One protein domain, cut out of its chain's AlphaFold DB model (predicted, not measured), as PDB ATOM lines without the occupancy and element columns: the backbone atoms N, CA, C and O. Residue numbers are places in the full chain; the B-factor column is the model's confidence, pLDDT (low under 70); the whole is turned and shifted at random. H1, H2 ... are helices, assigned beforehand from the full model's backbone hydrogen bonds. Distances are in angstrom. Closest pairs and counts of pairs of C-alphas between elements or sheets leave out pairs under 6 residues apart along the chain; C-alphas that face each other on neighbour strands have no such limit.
ATOM      1  N   PRO A 143      -8.516  42.431  21.381       91.81
ATOM      2  CA  PRO A 143      -8.682  41.033  20.984       91.81
ATOM      3  C   PRO A 143      -8.604  40.063  22.173       91.81
ATOM      4  O   PRO A 143      -7.901  40.325  23.149       91.81
ATOM      5  N   SER A 144      -9.273  38.906  22.078       91.06
ATOM      6  CA  SER A 144      -9.342  37.915  23.168       91.06
ATOM      7  C   SER A 144      -7.975  37.497  23.703       91.06
ATOM      8  O   SER A 144      -7.788  37.503  24.917       91.06
ATOM      9  N   TRP A 145      -7.010  37.252  22.817       88.88
ATOM     10  CA  TRP A 145      -5.655  36.852  23.198       88.88
ATOM     11  C   TRP A 145      -4.948  37.906  24.067       88.88
ATOM     12  O   TRP A 145      -4.208  37.552  24.981       88.88
ATOM     13  N   VAL A 146      -5.204  39.205  23.838       90.81
ATOM     14  CA  VAL A 146      -4.661  40.287  24.679       90.81
ATOM     15  C   VAL A 146      -5.290  40.225  26.062       90.81
ATOM     16  O   VAL A 146      -4.589  40.329  27.064       90.81
ATOM     17  N   ARG A 147      -6.614  40.042  26.127       91.31
ATOM     18  CA  ARG A 147      -7.343  39.952  27.400       91.31
ATOM     19  C   ARG A 147      -6.821  38.791  28.239       91.31
ATOM     20  O   ARG A 147      -6.537  38.973  29.418       91.31
ATOM     21  N   GLU A 148      -6.654  37.632  27.616       89.44
ATOM     22  CA  GLU A 148      -6.110  36.433  28.251       89.44
ATOM     23  C   GLU A 148      -4.671  36.654  28.730       89.44
ATOM     24  O   GLU A 148      -4.364  36.339  29.877       89.44
ATOM     25  N   ALA A 149      -3.816  37.283  27.916       90.00
ATOM     26  CA  ALA A 149      -2.442  37.599  28.301       90.00
ATOM     27  C   ALA A 149      -2.365  38.563  29.497       90.00
ATOM     28  O   ALA A 149      -1.573  38.345  30.415       90.00
ATOM     29  N   VAL A 150      -3.204  39.604  29.522       90.12
ATOM     30  CA  VAL A 150      -3.258  40.569  30.634       90.12
ATOM     31  C   VAL A 150      -3.773  39.916  31.916       90.12
ATOM     32  O   VAL A 150      -3.255  40.209  32.989       90.12
ATOM     33  N   ILE A 151      -4.761  39.021  31.823       88.12
ATOM     34  CA  ILE A 151      -5.274  38.273  32.981       88.12
ATOM     35  C   ILE A 151      -4.223  37.287  33.502       88.12
ATOM     36  O   ILE A 151      -4.053  37.163  34.712       88.12
ATOM     37  N   ALA A 152      -3.515  36.599  32.603       91.06
ATOM     38  CA  ALA A 152      -2.526  35.592  32.964       91.06
ATOM     39  C   ALA A 152      -1.266  36.200  33.592       91.06
ATOM     40  O   ALA A 152      -0.728  35.642  34.547       91.06
ATOM     41  N   ASN A 153      -0.775  37.325  33.059       91.88
ATOM     42  CA  ASN A 153       0.430  37.972  33.572       91.88
ATOM     43  C   ASN A 153       0.399  39.507  33.398       91.88
ATOM     44  O   ASN A 153       1.003  40.048  32.464       91.88
ATOM     45  N   PRO A 154      -0.280  40.232  34.308       87.31
ATOM     46  CA  PRO A 154      -0.405  41.686  34.213       87.31
ATOM     47  C   PRO A 154       0.925  42.416  34.446       87.31
ATOM     48  O   PRO A 154       1.183  43.429  33.798       87.31
ATOM     49  N   GLU A 155       1.795  41.904  35.323       88.81
ATOM     50  CA  GLU A 155       3.095  42.516  35.630       88.81
ATOM     51  C   GLU A 155       4.032  42.488  34.415       88.81
ATOM     52  O   GLU A 155       4.693  43.480  34.095       88.81
ATOM     53  N   TRP A 156       4.060  41.365  33.696       91.38
ATOM     54  CA  TRP A 156       4.857  41.235  32.483       91.38
ATOM     55  C   TRP A 156       4.386  42.195  31.386       91.38
ATOM     56  O   TRP A 156       5.220  42.853  30.757       91.38
ATOM     57  N   ILE A 157       3.067  42.326  31.187       91.12
ATOM     58  CA  ILE A 157       2.502  43.299  30.241       91.12
ATOM     59  C   ILE A 157       2.879  44.722  30.658       91.12
ATOM     60  O   ILE A 157       3.385  45.477  29.829       91.12
ATOM     61  N   ALA A 158       2.691  45.080  31.930       89.50
ATOM     62  CA  ALA A 158       3.043  46.402  32.441       89.50
ATOM     63  C   ALA A 158       4.535  46.706  32.231       89.50
ATOM     64  O   ALA A 158       4.891  47.768  31.727       89.50
ATOM     65  N   SER A 159       5.412  45.737  32.502       90.56
ATOM     66  CA  SER A 159       6.859  45.860  32.289       90.56
ATOM     67  C   SER A 159       7.245  46.011  30.814       90.56
ATOM     68  O   SER A 159       8.237  46.670  30.494       90.56
ATOM     69  N   ARG A 160       6.495  45.391  29.895       92.19
ATOM     70  CA  ARG A 160       6.678  45.568  28.447       92.19
ATOM     71  C   ARG A 160       6.220  46.948  27.995       92.19
ATOM     72  O   ARG A 160       6.965  47.612  27.279       92.19
ATOM     73  N   LEU A 161       5.046  47.377  28.445       91.56
ATOM     74  CA  LEU A 161       4.463  48.672  28.107       91.56
ATOM     75  C   LEU A 161       5.284  49.844  28.654       91.56
ATOM     76  O   LEU A 161       5.498  50.810  27.932       91.56
ATOM     77  N   ALA A 162       5.862  49.710  29.850       88.88
ATOM     78  CA  ALA A 162       6.787  50.699  30.405       88.88
ATOM     79  C   ALA A 162       8.058  50.887  29.549       88.88
ATOM     80  O   ALA A 162       8.671  51.950  29.564       88.88
ATOM     81  N   LYS A 163       8.475  49.855  28.797       91.25
ATOM     82  CA  LYS A 163       9.629  49.926  27.881       91.25
ATOM     83  C   LYS A 163       9.247  50.418  26.486       91.25
ATOM     84  O   LYS A 163      10.048  51.081  25.838       91.25
ATOM     85  N   ASN A 164       8.065  50.045  26.002       90.75
ATOM     86  CA  ASN A 164       7.525  50.490  24.723       90.75
ATOM     87  C   ASN A 164       5.990  50.518  24.794       90.75
ATOM     88  O   ASN A 164       5.341  49.479  24.664       90.75
ATOM     89  N   ALA A 165       5.422  51.719  24.923       86.88
ATOM     90  CA  ALA A 165       3.977  51.942  24.949       86.88
ATOM     91  C   ALA A 165       3.268  51.442  23.673       86.88
ATOM     92  O   ALA A 165       2.153  50.928  23.723       86.88
ATOM     93  N   GLN A 166       3.937  51.510  22.516       88.75
ATOM     94  CA  GLN A 166       3.382  51.068  21.232       88.75
ATOM     95  C   GLN A 166       3.483  49.555  21.012       88.75
ATOM     96  O   GLN A 166       2.868  49.030  20.080       88.75
ATOM     97  N   TRP A 167       4.205  48.829  21.872       91.31
ATOM     98  CA  TRP A 167       4.470  47.401  21.694       91.31
ATOM     99  C   TRP A 167       3.189  46.583  21.513       91.31
ATOM    100  O   TRP A 167       3.134  45.712  20.645       91.31
ATOM    101  N   LEU A 168       2.142  46.878  22.290       87.12
ATOM    102  CA  LEU A 168       0.883  46.142  22.202       87.12
ATOM    103  C   LEU A 168       0.189  46.366  20.851       87.12
ATOM    104  O   LEU A 168      -0.272  45.408  20.231       87.12
ATOM    105  N   ASN A 169       0.191  47.603  20.351       87.19
ATOM    106  CA  ASN A 169      -0.340  47.932  19.028       87.19
ATOM    107  C   ASN A 169       0.441  47.217  17.918       87.19
ATOM    108  O   ASN A 169      -0.151  46.720  16.959       87.19
ATOM    109  N   GLU A 170       1.765  47.121  18.050       89.88
ATOM    110  CA  GLU A 170       2.599  46.354  17.123       89.88
ATOM    111  C   GLU A 170       2.258  44.859  17.144       89.88
ATOM    112  O   GLU A 170       2.151  44.251  16.078       89.88
ATOM    113  N   GLN A 171       2.052  44.260  18.324       88.19
ATOM    114  CA  GLN A 171       1.678  42.844  18.426       88.19
ATOM    115  C   GLN A 171       0.299  42.572  17.820       88.19
ATOM    116  O   GLN A 171       0.136  41.593  17.095       88.19
ATOM    117  N   ILE A 172      -0.671  43.461  18.047       86.81
ATOM    118  CA  ILE A 172      -2.011  43.362  17.450       86.81
ATOM    119  C   ILE A 172      -1.927  43.390  15.924       86.81
ATOM    120  O   ILE A 172      -2.533  42.544  15.268       86.81
ATOM    121  N   LYS A 173      -1.130  44.300  15.351       87.38
ATOM    122  CA  LYS A 173      -0.917  44.356  13.897       87.38
ATOM    123  C   LYS A 173      -0.273  43.074  13.364       87.38
ATOM    124  O   LYS A 173      -0.734  42.543  12.361       87.38
ATOM    125  N   ARG A 174       0.755  42.548  14.041       86.44
ATOM    126  CA  ARG A 174       1.449  41.310  13.630       86.44
ATOM    127  C   ARG A 174       0.523  40.093  13.653       86.44
ATOM    128  O   ARG A 174       0.476  39.364  12.667       86.44
ATOM    129  N   HIS A 175      -0.249  39.912  14.727       79.31
ATOM    130  CA  HIS A 175      -1.234  38.831  14.815       79.31
ATOM    131  C   HIS A 175      -2.365  38.995  13.794       79.31
ATOM    132  O   HIS A 175      -2.800  38.003  13.221       79.31
ATOM    133  N   GLY A 176      -2.808  40.227  13.522       73.75
ATOM    134  CA  GLY A 176      -3.804  40.506  12.485       73.75
ATOM    135  C   GLY A 176      -3.333  40.106  11.084       73.75
ATOM    136  O   GLY A 176      -4.084  39.473  10.353       73.75
ATOM    137  N   VAL A 177      -2.073  40.400  10.741       69.50
ATOM    138  CA  VAL A 177      -1.466  39.995   9.460       69.50
ATOM    139  C   VAL A 177      -1.307  38.474   9.365       69.50
ATOM    140  O   VAL A 177      -1.553  37.897   8.313       69.50
ATOM    141  N   GLN A 178      -0.936  37.800  10.457       61.31
ATOM    142  CA  GLN A 178      -0.819  36.336  10.472       61.31
ATOM    143  C   GLN A 178      -2.177  35.636  10.346       61.31
ATOM    144  O   GLN A 178      -2.274  34.638   9.639       61.31
ATOM    145  N   ASN A 179      -3.228  36.176  10.969       59.56
ATOM    146  CA  ASN A 179      -4.584  35.635  10.852       59.56
ATOM    147  C   ASN A 179      -5.252  35.942   9.499       59.56
ATOM    148  O   ASN A 179      -6.260  35.323   9.196       59.56
ATOM    149  N   SER A 180      -4.730  36.892   8.711       58.81
ATOM    150  CA  SER A 180      -5.224  37.198   7.356       58.81
ATOM    151  C   SER A 180      -4.524  36.414   6.238       58.81
ATOM    152  O   SER A 180      -4.861  36.595   5.072       58.81
ATOM    153  N   LEU A 181      -3.505  35.612   6.570       50.38
ATOM    154  CA  LEU A 181      -2.745  34.787   5.617       50.38
ATOM    155  C   LEU A 181      -3.268  33.340   5.512       50.38
ATOM    156  O   LEU A 181      -2.637  32.514   4.853       50.38
ATOM    157  N   PHE A 182      -4.406  33.050   6.138       44.25
ATOM    158  CA  PHE A 182      -5.147  31.790   6.073       44.25
ATOM    159  C   PHE A 182      -6.624  32.086   5.800       44.25
ATOM    160  O   PHE A 182      -7.315  31.160   5.325       44.25
TER     161      PHE A 182
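What this domain is: This is residues 143 to 182 of the 182 residues of an uncharacterized protein of Duganella sp. FT92W (UniProt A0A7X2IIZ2). Three helices joined end to end make a flat, open U: H1 is one arm, H2 the base and H3 the longer arm, whose end with the tail, residues 177 to 182, sticks out. The 40 printed residues hold H1, H2 and H3 in that order and no named strand; the class is all helix. The whole is only just loose, close to compact, with a radius of gyration of the C-alphas of 11.1 A and spans of 32 by 20 by 10 A.

Where its parts are: H1, residues 144 to 152, begins at C-alpha 144 (-9.342, 37.915, 23.168) and is 12.2 A long. H2, residues 154 to 163, is 14.4 A long. H3, residues 167 to 179, is 18.4 A long and ends at C-alpha 179 (-4.584, 35.635, 10.852).

How they stand to each other: H1 and H2 are close but not clearly touching, about perpendicular at 74 degrees; their closest C-alphas, of Val 150 and Ile 157, are 6.4 A apart. H2 and H3 only just touch, with 3 pairs of C-alphas within 8 A, and only at the corner; H3 does so with residues 167 to 168 alone. Their closest C-alphas, of Leu 161 and Trp 167, are 6.5 A apart, and their lines are only just about perpendicular at 73 degrees. H1 and H3 are near each other, with 5 pairs of C-alphas within 10 A. Every O i to N i+4 pair is within hydrogen-bond range in H1 and H3, and 5 of 6 in H2.

The domain as a whole: The C-alphas farthest apart, of Ala 162 and Phe 182, are 33.0 A apart. The printed part has no cut, and both links are tight. Residues 177 to 182 have pLDDT under 70.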